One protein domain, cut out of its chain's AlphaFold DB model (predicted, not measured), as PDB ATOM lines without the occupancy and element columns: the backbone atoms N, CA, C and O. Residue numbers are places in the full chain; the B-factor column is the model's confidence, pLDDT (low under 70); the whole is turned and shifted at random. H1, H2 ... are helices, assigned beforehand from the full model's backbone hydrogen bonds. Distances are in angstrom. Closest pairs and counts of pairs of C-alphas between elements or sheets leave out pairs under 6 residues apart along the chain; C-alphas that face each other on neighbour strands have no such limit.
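Overview. This is residues 49 to 146 of the 147 residues of an uncharacterized protein of bacterium (UniProt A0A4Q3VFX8). A long helix, H6, lies side by side with a second long helix, H3, at a shallow angle, and these two make the core. H2 stands across one end of H6 and the short H1 packs on H6 farther along, while H5 crosses the early part of H3 and the short H4 lies close to the later part of H3. The printed part has 98 residues with six named helices, H1 to H6 in order along the chain, and no named strand; the class is all helix. The whole is compact, with a radius of gyration of the C-alphas of 13.2 A, and spans 39 by 33 by 21 A.

Arrangement. H6, residues 121 to 144, is the hub, touching three helices. H3, residues 75 to 91, touches it with residues 85 to 91 alone, the closest C-alphas being those of Met 89 and Gly 138, 3.8 A apart. They run the same way at a shallow tilt of 34 degrees, only just short of steep. H2, residues 60 to 72, touches residues 122 to 127 of H6 about perpendicular, at 76 degrees, closest at the C-alphas of Thr 65 and Glu 123, 6.0 A apart. H1, residues 49 to 54, touches residues 130 to 134 of H6, closest at the C-alphas of Met 54 and Met 130, 5.4 A apart, at a steep tilt of 62 degrees, opposite ways. H1 and H3 are near each other. H5, residues 106 to 117, touches residues 76 to 81 of H3, closest at the C-alphas of Glu 77 and Ser 111, 5.7 A apart, and is only just about perpendicular to it, at 71 degrees. H4, residues 96 to 100, is close to H3 but not clearly touching, the closest C-alphas, of Thr 87 and Met 98, being 7.8 A apart. H4 and H6 are apart. In each of the six helices every O i to N i+4 pair is within hydrogen-bond range.

Along the chain. H6 runs 34.4 A from C-alpha 121 at (31.633, 15.983, 46.286) to C-alpha 144 at (-2.452, 17.563, 41.835). H3 measures 24.0 A, H2 18.8 A and H5 16.6 A from first to last C-alpha. H1, 8.7 A long, begins at C-alpha 49 at (7.672, 20.248, 57.668), and H4 measures 6.2 A.

Size, cuts and confidence. The two C-alphas farthest apart are those of Lys 118 and Gly 146, at 39.8 A. The printed part has no cut, and its five links between helices are tight. The mean pLDDT of the printed part is 75.4; it is under 70 at residues 49 to 54, 57, 93, 95 to 104 and 142 to 146.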
ATOM      1  N   ALA A  49       8.290  21.159  58.629       62.25
ATOM      2  CA  ALA A  49       7.672  20.248  57.668       62.25
ATOM      3  C   ALA A  49       8.249  20.311  56.236       62.25
ATOM      4  O   ALA A  49       8.465  19.274  55.624       62.25
ATOM      5  N   GLN A  50       8.529  21.498  55.690       63.16
ATOM      6  CA  GLN A  50       9.124  21.642  54.353       63.16
ATOM      7  C   GLN A  50      10.573  21.145  54.319       63.16
ATOM      8  O   GLN A  50      11.004  20.566  53.328       63.16
ATOM      9  N   MET A  51      11.318  21.339  55.407       64.12
ATOM     10  CA  MET A  51      12.689  20.846  55.520       64.12
ATOM     11  C   MET A  51      12.728  19.321  55.704       64.12
ATOM     12  O   MET A  51      13.563  18.660  55.088       64.12
ATOM     13  N   ASP A  52      11.789  18.759  56.468       67.81
ATOM     14  CA  ASP A  52      11.618  17.308  56.608       67.81
ATOM     15  C   ASP A  52      11.227  16.659  55.274       67.81
ATOM     16  O   ASP A  52      11.791  15.630  54.901       67.81
ATOM     17  N   MET A  53      10.344  17.300  54.504       69.12
ATOM     18  CA  MET A  53       9.980  16.857  53.156       69.12
ATOM     19  C   MET A  53      11.177  16.874  52.190       69.12
ATOM     20  O   MET A  53      11.363  15.941  51.415       69.12
ATOM     21  N   MET A  54      12.050  17.885  52.256       66.25
ATOM     22  CA  MET A  54      13.278  17.908  51.442       66.25
ATOM     23  C   MET A  54      14.290  16.826  51.829       66.25
ATOM     24  O   MET A  54      15.121  16.441  51.008       66.25
ATOM     25  N   MET A  55      14.249  16.356  53.077       71.19
ATOM     26  CA  MET A  55      15.102  15.273  53.571       71.19
ATOM     27  C   MET A  55      14.439  13.895  53.477       71.19
ATOM     28  O   MET A  55      15.032  12.891  53.890       71.19
ATOM     29  N   GLN A  56      13.226  13.825  52.930       75.62
ATOM     30  CA  GLN A  56      12.531  12.572  52.697       75.62
ATOM     31  C   GLN A  56      13.295  11.745  51.655       75.62
ATOM     32  O   GLN A  56      13.762  12.273  50.650       75.62
ATOM     33  N   GLY A  57      13.467  10.447  51.911       69.38
ATOM     34  CA  GLY A  57      14.204   9.544  51.020       69.38
ATOM     35  C   GLY A  57      15.734   9.637  51.106       69.38
ATOM     36  O   GLY A  57      16.411   8.875  50.424       69.38
ATOM     37  N   LEU A  58      16.289  10.516  51.950       76.62
ATOM     38  CA  LEU A  58      17.714  10.480  52.286       76.62
ATOM     39  C   LEU A  58      17.993   9.407  53.342       76.62
ATOM     40  O   LEU A  58      17.282   9.299  54.350       76.62
ATOM     41  N   THR A  59      19.080   8.669  53.150       79.50
ATOM     42  CA  THR A  59      19.622   7.739  54.148       79.50
ATOM     43  C   THR A  59      20.160   8.487  55.375       79.50
ATOM     44  O   THR A  59      20.401   9.696  55.348       79.50
ATOM     45  N   MET A  60      20.380   7.779  56.488       80.44
ATOM     46  CA  MET A  60      20.911   8.388  57.719       80.44
ATOM     47  C   MET A  60      22.298   9.022  57.525       80.44
ATOM     48  O   MET A  60      22.589  10.056  58.130       80.44
ATOM     49  N   SER A  61      23.142   8.442  56.671       79.94
ATOM     50  CA  SER A  61      24.445   9.006  56.304       79.94
ATOM     51  C   SER A  61      24.285  10.304  55.507       79.94
ATOM     52  O   SER A  61      24.927  11.303  55.824       79.94
ATOM     53  N   GLU A  62      23.363  10.347  54.549       79.06
ATOM     54  CA  GLU A  62      23.085  11.547  53.753       79.06
ATOM     55  C   GLU A  62      22.455  12.668  54.583       79.06
ATOM     56  O   GLU A  62      22.801  13.832  54.392       79.06
ATOM     57  N   LYS A  63      21.605  12.344  55.566       80.38
ATOM     58  CA  LYS A  63      21.079  13.329  56.527       80.38
ATOM     59  C   LYS A  63      22.190  13.950  57.376       80.38
ATOM     60  O   LYS A  63      22.184  15.161  57.604       80.38
ATOM     61  N   LYS A  64      23.172  13.155  57.818       80.81
ATOM     62  CA  LYS A  64      24.357  13.669  58.531       80.81
ATOM     63  C   LYS A  64      25.191  14.580  57.633       80.81
ATOM     64  O   LYS A  64      25.567  15.667  58.067       80.81
ATOM     65  N   THR A  65      25.408  14.191  56.379       80.81
ATOM     66  CA  THR A  65      26.118  15.011  55.387       80.81
ATOM     67  C   THR A  65      25.364  16.307  55.071       80.81
ATOM     68  O   THR A  65      25.980  17.369  55.027       80.81
ATOM     69  N   ALA A  66      24.033  16.271  54.949       78.69
ATOM     70  CA  ALA A  66      23.200  17.462  54.785       78.69
ATOM     71  C   ALA A  66      23.324  18.410  55.990       78.69
ATOM     72  O   ALA A  66      23.479  19.620  55.821       78.69
ATOM     73  N   MET A  67      23.317  17.872  57.214       79.56
ATOM     74  CA  MET A  67      23.518  18.663  58.431       79.56
ATOM     75  C   MET A  67      24.930  19.255  58.520       79.56
ATOM     76  O   MET A  67      25.077  20.419  58.896       79.56
ATOM     77  N   ALA A  68      25.964  18.492  58.159       80.94
ATOM     78  CA  ALA A  68      27.346  18.971  58.120       80.94
ATOM     79  C   ALA A  68      27.522  20.097  57.088       80.94
ATOM     80  O   ALA A  68      28.076  21.149  57.408       80.94
ATOM     81  N   MET A  69      26.949  19.923  55.895       81.06
ATOM     82  CA  MET A  69      26.900  20.947  54.855       81.06
ATOM     83  C   MET A  69      26.207  22.218  55.358       81.06
ATOM     84  O   MET A  69      26.746  23.316  55.214       81.06
ATOM     85  N   MET A  70      25.041  22.093  55.999       77.69
ATOM     86  CA  MET A  70      24.351  23.252  56.566       77.69
ATOM     87  C   MET A  70      25.190  23.932  57.648       77.69
ATOM     88  O   MET A  70      25.192  25.154  57.724       77.69
ATOM     89  N   LYS A  71      25.943  23.211  58.478       81.81
ATOM     90  CA  LYS A  71      26.815  23.853  59.478       81.81
ATOM     91  C   LYS A  71      27.915  24.720  58.849       81.81
ATOM     92  O   LYS A  71      28.240  25.751  59.427       81.81
ATOM     93  N   LYS A  72      28.423  24.363  57.664       79.00
ATOM     94  CA  LYS A  72      29.466  25.120  56.937       79.00
ATOM     95  C   LYS A  72      28.951  26.362  56.204       79.00
ATOM     96  O   LYS A  72      29.737  27.232  55.837       79.00
ATOM     97  N   MET A  73      27.646  26.443  55.961       77.38
ATOM     98  CA  MET A  73      27.034  27.577  55.272       77.38
ATOM     99  C   MET A  73      26.736  28.732  56.226       77.38
ATOM    100  O   MET A  73      26.171  28.558  57.312       77.38
ATOM    101  N   THR A  74      26.999  29.943  55.749       83.12
ATOM    102  CA  THR A  74      26.527  31.182  56.367       83.12
ATOM    103  C   THR A  74      25.002  31.283  56.308       83.12
ATOM    104  O   THR A  74      24.326  30.638  55.502       83.12
ATOM    105  N   ARG A  75      24.426  32.151  57.148       79.88
ATOM    106  CA  ARG A  75      22.976  32.412  57.161       79.88
ATOM    107  C   ARG A  75      22.450  32.864  55.790       79.88
ATOM    108  O   ARG A  75      21.354  32.464  55.407       79.88
ATOM    109  N   LYS A  76      23.241  33.647  55.044       77.19
ATOM    110  CA  LYS A  76      22.901  34.122  53.693       77.19
ATOM    111  C   LYS A  76      22.890  32.973  52.678       77.19
ATOM    112  O   LYS A  76      21.910  32.814  51.962       77.19
ATOM    113  N   GLU A  77      23.913  32.120  52.680       79.31
ATOM    114  CA  GLU A  77      23.993  30.941  51.798       79.31
ATOM    115  C   GLU A  77      22.850  29.946  52.064       79.31
ATOM    116  O   GLU A  77      22.214  29.470  51.122       79.31
ATOM    117  N   LYS A  78      22.513  29.706  53.342       78.62
ATOM    118  CA  LYS A  78      21.345  28.893  53.732       78.62
ATOM    119  C   LYS A  78      20.045  29.464  53.189       78.62
ATOM    120  O   LYS A  78      19.238  28.724  52.634       78.62
ATOM    121  N   MET A  79      19.841  30.771  53.346       79.19
ATOM    122  CA  MET A  79      18.628  31.441  52.881       79.19
ATOM    123  C   MET A  79      18.482  31.322  51.361       79.19
ATOM    124  O   MET A  79      17.397  31.011  50.878       79.19
ATOM    125  N   VAL A  80      19.571  31.500  50.611       79.50
ATOM    126  CA  VAL A  80      19.578  31.365  49.148       79.50
ATOM    127  C   VAL A  80      19.294  29.925  48.710       79.50
ATOM    128  O   VAL A  80      18.489  29.702  47.802       79.50
ATOM    129  N   MET A  81      19.903  28.937  49.375       78.06
ATOM    130  CA  MET A  81      19.637  27.522  49.108       78.06
ATOM    131  C   MET A  81      18.169  27.168  49.393       78.06
ATOM    132  O   MET A  81      17.523  26.520  48.571       78.06
ATOM    133  N   MET A  82      17.621  27.644  50.514       78.19
ATOM    134  CA  MET A  82      16.215  27.436  50.879       78.19
ATOM    135  C   MET A  82      15.257  28.128  49.914       78.19
ATOM    136  O   MET A  82      14.274  27.521  49.502       78.19
ATOM    137  N   LYS A  83      15.548  29.369  49.513       78.81
ATOM    138  CA  LYS A  83      14.761  30.109  48.516       78.81
ATOM    139  C   LYS A  83      14.688  29.327  47.208       78.81
ATOM    140  O   LYS A  83      13.609  29.144  46.667       78.81
ATOM    141  N   SER A  84      15.815  28.775  46.777       76.00
ATOM    142  CA  SER A  84      15.918  27.978  45.553       76.00
ATOM    143  C   SER A  84      15.155  26.658  45.641       76.00
ATOM    144  O   SER A  84      14.405  26.314  44.732       76.00
ATOM    145  N   ALA A  85      15.280  25.943  46.760       75.62
ATOM    146  CA  ALA A  85      14.514  24.723  46.994       75.62
ATOM    147  C   ALA A  85      13.003  25.006  47.104       75.62
ATOM    148  O   ALA A  85      12.190  24.225  46.618       75.62
ATOM    149  N   LYS A  86      12.617  26.146  47.686       75.00
ATOM    150  CA  LYS A  86      11.225  26.602  47.735       75.00
ATOM    151  C   LYS A  86      10.682  26.900  46.341       75.00
ATOM    152  O   LYS A  86       9.618  26.402  46.004       75.00
ATOM    153  N   THR A  87      11.419  27.644  45.521       76.06
ATOM    154  CA  THR A  87      11.038  27.922  44.129       76.06
ATOM    155  C   THR A  87      10.862  26.627  43.337       76.06
ATOM    156  O   THR A  87       9.877  26.486  42.614       76.06
ATOM    157  N   ALA A  88      11.748  25.646  43.531       76.25
ATOM    158  CA  ALA A  88      11.604  24.328  42.921       76.25
ATOM    159  C   ALA A  88      10.356  23.571  43.412       76.25
ATOM    160  O   ALA A  88       9.716  22.897  42.613       76.25
ATOM    161  N   MET A  89       9.971  23.699  44.686       77.12
ATOM    162  CA  MET A  89       8.731  23.103  45.205       77.12
ATOM    163  C   MET A  89       7.460  23.836  44.774       77.12
ATOM    164  O   MET A  89       6.422  23.208  44.619       77.12
ATOM    165  N   ASP A  90       7.494  25.154  44.634       76.56
ATOM    166  CA  ASP A  90       6.289  25.921  44.317       76.56
ATOM    167  C   ASP A  90       6.010  25.946  42.811       76.56
ATOM    168  O   ASP A  90       4.850  25.910  42.413       76.56
ATOM    169  N   HIS A  91       7.059  25.940  41.985       75.38
ATOM    170  CA  HIS A  91       6.940  26.043  40.528       75.38
ATOM    171  C   HIS A  91       7.411  24.803  39.771       75.38
ATOM    172  O   HIS A  91       7.413  24.832  38.544       75.38
ATOM    173  N   GLY A  92       7.899  23.760  40.454       71.50
ATOM    174  CA  GLY A  92       8.486  22.575  39.809       71.50
ATOM    175  C   GLY A  92       9.575  22.916  38.796       71.50
ATOM    176  O   GLY A  92       9.752  22.195  37.829       71.50
ATOM    177  N   LYS A  93      10.285  24.034  38.958       69.69
ATOM    178  CA  LYS A  93      11.346  24.466  38.041       69.69
ATOM    179  C   LYS A  93      12.691  24.349  38.742       69.69
ATOM    180  O   LYS A  93      12.860  24.847  39.849       69.69
ATOM    181  N   MET A  94      13.662  23.711  38.093       72.75
ATOM    182  CA  MET A  94      15.022  23.561  38.616       72.75
ATOM    183  C   MET A  94      16.056  23.816  37.515       72.75
ATOM    184  O   MET A  94      15.851  23.447  36.362       72.75
ATOM    185  N   GLY A  95      17.184  24.442  37.863       68.12
ATOM    186  CA  GLY A  95      18.283  24.698  36.925       68.12
ATOM    187  C   GLY A  95      18.044  25.917  36.029       68.12
ATOM    188  O   GLY A  95      17.651  26.978  36.512       68.12
ATOM    189  N   LYS A  96      18.293  25.779  34.719       59.94
ATOM    190  CA  LYS A  96      18.196  26.877  33.732       59.94
ATOM    191  C   LYS A  96      16.849  27.628  33.726       59.94
ATOM    192  O   LYS A  96      16.897  28.855  33.666       59.94
ATOM    193  N   PRO A  97      15.675  26.971  33.823       59.91
ATOM    194  CA  PRO A  97      14.382  27.662  33.890       59.91
ATOM    195  C   PRO A  97      14.292  28.628  35.077       59.91
ATOM    196  O   PRO A  97      13.848  29.759  34.936       59.91
ATOM    197  N   MET A  98      14.831  28.227  36.230       65.62
ATOM    198  CA  MET A  98      14.836  29.044  37.445       65.62
ATOM    199  C   MET A  98      15.747  30.280  37.328       65.62
ATOM    200  O   MET A  98      15.541  31.278  38.013       65.62
ATOM    201  N   MET A  99      16.768  30.219  36.465       62.25
ATOM    202  CA  MET A  99      17.673  31.339  36.188       62.25
ATOM    203  C   MET A  99      17.131  32.287  35.113       62.25
ATOM    204  O   MET A  99      17.358  33.489  35.210       62.25
ATOM    205  N   LYS A 100      16.426  31.760  34.103       59.78
ATOM    206  CA  LYS A 100      15.840  32.558  33.015       59.78
ATOM    207  C   LYS A 100      14.642  33.387  33.471       59.78
ATOM    208  O   LYS A 100      14.533  34.537  33.070       59.78
ATOM    209  N   ASP A 101      13.814  32.848  34.360       67.31
ATOM    210  CA  ASP A 101      12.582  33.511  34.811       67.31
ATOM    211  C   ASP A 101      12.832  34.611  35.867       67.31
ATOM    212  O   ASP A 101      11.923  35.006  36.593       67.31
ATOM    213  N   GLY A 102      14.081  35.068  36.037       63.22
ATOM    214  CA  GLY A 102      14.441  36.097  37.019       63.22
ATOM    215  C   GLY A 102      14.243  35.682  38.484       63.22
ATOM    216  O   GLY A 102      14.388  36.505  39.386       63.22
ATOM    217  N   MET A 103      13.949  34.404  38.752       68.81
ATOM    218  CA  MET A 103      13.628  33.911  40.097       68.81
ATOM    219  C   MET A 103      14.845  33.872  41.037       68.81
ATOM    220  O   MET A 103      14.693  33.696  42.249       68.81
ATOM    221  N   MET A 104      16.056  34.061  40.499       69.88
ATOM    222  CA  MET A 104      17.298  34.119  41.263       69.88
ATOM    223  C   MET A 104      18.126  35.351  40.874       69.88
ATOM    224  O   MET A 104      18.508  35.516  39.717       69.88
ATOM    225  N   SER A 105      18.440  36.202  41.855       79.00
ATOM    226  CA  SER A 105      19.307  37.374  41.656       79.00
ATOM    227  C   SER A 105      20.751  36.958  41.345       79.00
ATOM    228  O   SER A 105      21.220  35.927  41.828       79.00
ATOM    229  N   LYS A 106      21.514  37.797  40.628       77.81
ATOM    230  CA  LYS A 106      22.972  37.614  40.438       77.81
ATOM    231  C   LYS A 106      23.719  37.451  41.773       77.81
ATOM    232  O   LYS A 106      24.666  36.672  41.864       77.81
ATOM    233  N   MET A 107      23.276  38.138  42.830       77.62
ATOM    234  CA  MET A 107      23.873  38.022  44.169       77.62
ATOM    235  C   MET A 107      23.557  36.673  44.835       77.62
ATOM    236  O   MET A 107      24.403  36.105  45.531       77.62
ATOM    237  N   ASP A 108      22.360  36.141  44.586       76.38
ATOM    238  CA  ASP A 108      21.945  34.810  45.037       76.38
ATOM    239  C   ASP A 108      22.756  33.733  44.287       76.38
ATOM    240  O   ASP A 108      23.290  32.815  44.909       76.38
ATOM    241  N   GLN A 109      22.974  33.898  42.977       75.06
ATOM    242  CA  GLN A 109      23.824  33.003  42.179       75.06
ATOM    243  C   GLN A 109      25.274  32.972  42.685       75.06
ATOM    244  O   GLN A 109      25.823  31.891  42.901       75.06
ATOM    245  N   MET A 110      25.881  34.135  42.948       78.56
ATOM    246  CA  MET A 110      27.233  34.206  43.520       78.56
ATOM    247  C   MET A 110      27.314  33.572  44.913       78.56
ATOM    248  O   MET A 110      28.264  32.847  45.208       78.56
ATOM    249  N   SER A 111      26.305  33.796  45.758       80.06
ATOM    250  CA  SER A 111      26.250  33.197  47.097       80.06
ATOM    251  C   SER A 111      26.134  31.671  47.018       80.06
ATOM    252  O   SER A 111      26.808  30.958  47.760       80.06
ATOM    253  N   MET A 112      25.341  31.152  46.078       75.25
ATOM    254  CA  MET A 112      25.208  29.712  45.860       75.25
ATOM    255  C   MET A 112      26.493  29.097  45.284       75.25
ATOM    256  O   MET A 112      26.904  28.021  45.714       75.25
ATOM    257  N   MET A 113      27.175  29.798  44.374       78.75
ATOM    258  CA  MET A 113      28.461  29.363  43.825       78.75
ATOM    259  C   MET A 113      29.559  29.339  44.899       78.75
ATOM    260  O   MET A 113      30.341  28.390  44.962       78.75
ATOM    261  N   SER A 114      29.585  30.340  45.783       81.38
ATOM    262  CA  SER A 114      30.487  30.383  46.941       81.38
ATOM    263  C   SER A 114      30.222  29.222  47.905       81.38
ATOM    264  O   SER A 114      31.153  28.517  48.300       81.38
ATOM    265  N   ALA A 115      28.948  28.931  48.189       77.94
ATOM    266  CA  ALA A 115      28.569  27.771  48.986       77.94
ATOM    267  C   ALA A 115      29.017  26.454  48.327       77.94
ATOM    268  O   ALA A 115      29.578  25.596  49.002       77.94
ATOM    269  N   MET A 116      28.837  26.295  47.008       75.88
ATOM    270  CA  MET A 116      29.267  25.094  46.276       75.88
ATOM    271  C   MET A 116      30.784  24.896  46.279       75.88
ATOM    272  O   MET A 116      31.241  23.753  46.289       75.88
ATOM    273  N   LYS A 117      31.577  25.972  46.290       81.06
ATOM    274  CA  LYS A 117      33.042  25.872  46.394       81.06
ATOM    275  C   LYS A 117      33.497  25.313  47.745       81.06
ATOM    276  O   LYS A 117      34.495  24.606  47.790       81.06
ATOM    277  N   LYS A 118      32.746  25.569  48.821       78.69
ATOM    278  CA  LYS A 118      33.031  25.073  50.184       78.69
ATOM    279  C   LYS A 118      32.567  23.631  50.424       78.69
ATOM    280  O   LYS A 118      32.827  23.076  51.489       78.69
ATOM    281  N   MET A 119      31.850  23.041  49.467       77.25
ATOM    282  CA  MET A 119      31.284  21.701  49.589       77.25
ATOM    283  C   MET A 119      32.182  20.636  48.969       77.25
ATOM    284  O   MET A 119      32.680  20.772  47.849       77.25
ATOM    285  N   THR A 120      32.278  19.513  49.669       83.94
ATOM    286  CA  THR A 120      32.826  18.261  49.146       83.94
ATOM    287  C   THR A 120      31.911  17.656  48.075       83.94
ATOM    288  O   THR A 120      30.733  18.001  47.964       83.94
ATOM    289  N   MET A 121      32.430  16.706  47.291       82.75
ATOM    290  CA  MET A 121      31.633  15.983  46.286       82.75
ATOM    291  C   MET A 121      30.441  15.239  46.907       82.75
ATOM    292  O   MET A 121      29.357  15.224  46.327       82.75
ATOM    293  N   ALA A 122      30.608  14.705  48.122       79.62
ATOM    294  CA  ALA A 122      29.533  14.064  48.874       79.62
ATOM    295  C   ALA A 122      28.436  15.065  49.282       79.62
ATOM    296  O   ALA A 122      27.249  14.792  49.108       79.62
ATOM    297  N   GLU A 123      28.813  16.255  49.759       81.88
ATOM    298  CA  GLU A 123      27.861  17.316  50.119       81.88
ATOM    299  C   GLU A 123      27.118  17.854  48.888       81.88
ATOM    300  O   GLU A 123      25.905  18.058  48.942       81.88
ATOM    301  N   LYS A 124      27.803  17.983  47.743       81.25
ATOM    302  CA  LYS A 124      27.183  18.354  46.459       81.25
ATOM    303  C   LYS A 124      26.173  17.311  45.978       81.25
ATOM    304  O   LYS A 124      25.097  17.683  45.512       81.25
ATOM    305  N   ALA A 125      26.488  16.021  46.104       81.69
ATOM    306  CA  ALA A 125      25.578  14.940  45.724       81.69
ATOM    307  C   ALA A 125      24.303  14.944  46.582       81.69
ATOM    308  O   ALA A 125      23.196  14.827  46.053       81.69
ATOM    309  N   VAL A 126      24.446  15.160  47.892       82.06
ATOM    310  CA  VAL A 126      23.305  15.279  48.810       82.06
ATOM    311  C   VAL A 126      22.484  16.535  48.514       82.06
ATOM    312  O   VAL A 126      21.261  16.447  48.419       82.06
ATOM    313  N   ALA A 127      23.124  17.685  48.280       81.38
ATOM    314  CA  ALA A 127      22.433  18.914  47.889       81.38
ATOM    315  C   ALA A 127      21.630  18.741  46.590       81.38
ATOM    316  O   ALA A 127      20.491  19.208  46.497       81.38
ATOM    317  N   LYS A 128      22.197  18.028  45.605       83.38
ATOM    318  CA  LYS A 128      21.515  17.692  44.352       83.38
ATOM    319  C   LYS A 128      20.285  16.819  44.607       83.38
ATOM    320  O   LYS A 128      19.203  17.187  44.158       83.38
ATOM    321  N   LYS A 129      20.416  15.739  45.387       83.25
ATOM    322  CA  LYS A 129      19.283  14.868  45.758       83.25
ATOM    323  C   LYS A 129      18.178  15.629  46.496       83.25
ATOM    324  O   LYS A 129      17.006  15.465  46.174       83.25
ATOM    325  N   MET A 130      18.538  16.497  47.442       81.44
ATOM    326  CA  MET A 130      17.568  17.336  48.159       81.44
ATOM    327  C   MET A 130      16.794  18.254  47.210       81.44
ATOM    328  O   MET A 130      15.574  18.377  47.328       81.44
ATOM    329  N   MET A 131      17.479  18.885  46.253       79.81
ATOM    330  CA  MET A 131      16.804  19.729  45.271       79.81
ATOM    331  C   MET A 131      15.979  18.932  44.255       79.81
ATOM    332  O   MET A 131      14.899  19.381  43.882       79.81
ATOM    333  N   GLU A 132      16.428  17.749  43.837       81.69
ATOM    334  CA  GLU A 132      15.633  16.859  42.983       81.69
ATOM    335  C   GLU A 132      14.351  16.404  43.691       81.69
ATOM    336  O   GLU A 132      13.288  16.371  43.070       81.69
ATOM    337  N   ASN A 133      14.412  16.119  44.994       83.38
ATOM    338  CA  ASN A 133      13.226  15.794  45.790       83.38
ATOM    339  C   ASN A 133      12.279  16.992  45.918       83.38
ATOM    340  O   ASN A 133      11.074  16.840  45.720       83.38
ATOM    341  N   ALA A 134      12.815  18.190  46.168       78.31
ATOM    342  CA  ALA A 134      12.044  19.433  46.154       78.31
ATOM    343  C   ALA A 134      11.333  19.649  44.803       78.31
ATOM    344  O   ALA A 134      10.133  19.910  44.758       78.31
ATOM    345  N   HIS A 135      12.050  19.461  43.698       80.81
ATOM    346  CA  HIS A 135      11.502  19.570  42.349       80.81
ATOM    347  C   HIS A 135      10.413  18.525  42.065       80.81
ATOM    348  O   HIS A 135       9.341  18.870  41.572       80.81
ATOM    349  N   LYS A 136      10.649  17.250  42.408       80.75
ATOM    350  CA  LYS A 136       9.658  16.171  42.254       80.75
ATOM    351  C   LYS A 136       8.381  16.469  43.033       80.75
ATOM    352  O   LYS A 136       7.291  16.285  42.498       80.75
ATOM    353  N   MET A 137       8.506  16.965  44.261       76.56
ATOM    354  CA  MET A 137       7.347  17.382  45.046       76.56
ATOM    355  C   MET A 137       6.618  18.565  44.415       76.56
ATOM    356  O   MET A 137       5.391  18.553  44.385       76.56
ATOM    357  N   GLY A 138       7.337  19.550  43.874       76.56
ATOM    358  CA  GLY A 138       6.700  20.663  43.171       76.56
ATOM    359  C   GLY A 138       5.950  20.232  41.917       76.56
ATOM    360  O   GLY A 138       4.818  20.652  41.701       76.56
ATOM    361  N   MET A 139       6.520  19.305  41.150       77.31
ATOM    362  CA  MET A 139       5.855  18.673  40.007       77.31
ATOM    363  C   MET A 139       4.604  17.888  40.419       77.31
ATOM    364  O   MET A 139       3.560  18.021  39.785       77.31
ATOM    365  N   MET A 140       4.669  17.098  41.497       75.88
ATOM    366  CA  MET A 140       3.490  16.398  42.022       75.88
ATOM    367  C   MET A 140       2.421  17.373  42.516       75.88
ATOM    368  O   MET A 140       1.241  17.148  42.266       75.88
ATOM    369  N   LYS A 141       2.823  18.449  43.201       74.06
ATOM    370  CA  LYS A 141       1.912  19.484  43.690       74.06
ATOM    371  C   LYS A 141       1.179  20.142  42.525       74.06
ATOM    372  O   LYS A 141      -0.043  20.148  42.564       74.06
ATOM    373  N   MET A 142       1.895  20.578  41.482       69.94
ATOM    374  CA  MET A 142       1.294  21.187  40.286       69.94
ATOM    375  C   MET A 142       0.332  20.237  39.567       69.94
ATOM    376  O   MET A 142      -0.818  20.608  39.344       69.94
ATOM    377  N   LYS A 143       0.739  18.976  39.349       67.62
ATOM    378  CA  LYS A 143      -0.138  17.939  38.777       67.62
ATOM    379  C   LYS A 143      -1.407  17.714  39.600       67.62
ATOM    380  O   LYS A 143      -2.469  17.487  39.035       67.62
ATOM    381  N   LYS A 144      -1.309  17.764  40.931       64.31
ATOM    382  CA  LYS A 144      -2.452  17.563  41.835       64.31
ATOM    383  C   LYS A 144      -3.368  18.788  41.906       64.31
ATOM    384  O   LYS A 144      -4.543  18.637  42.216       64.31
ATOM    385  N   SER A 145      -2.843  19.979  41.622       59.66
ATOM    386  CA  SER A 145      -3.610  21.226  41.533       59.66
ATOM    387  C   SER A 145      -4.155  21.534  40.130       59.66
ATOM    388  O   SER A 145      -4.766  22.582  39.963       59.66
ATOM    389  N   GLY A 146      -3.972  20.646  39.143       50.19
ATOM    390  CA  GLY A 146      -4.545  20.799  37.798       50.19
ATOM    391  C   GLY A 146      -3.965  21.956  36.974       50.19
ATOM    392  O   GLY A 146      -4.632  22.422  36.056       50.19
TER     393      GLY A 146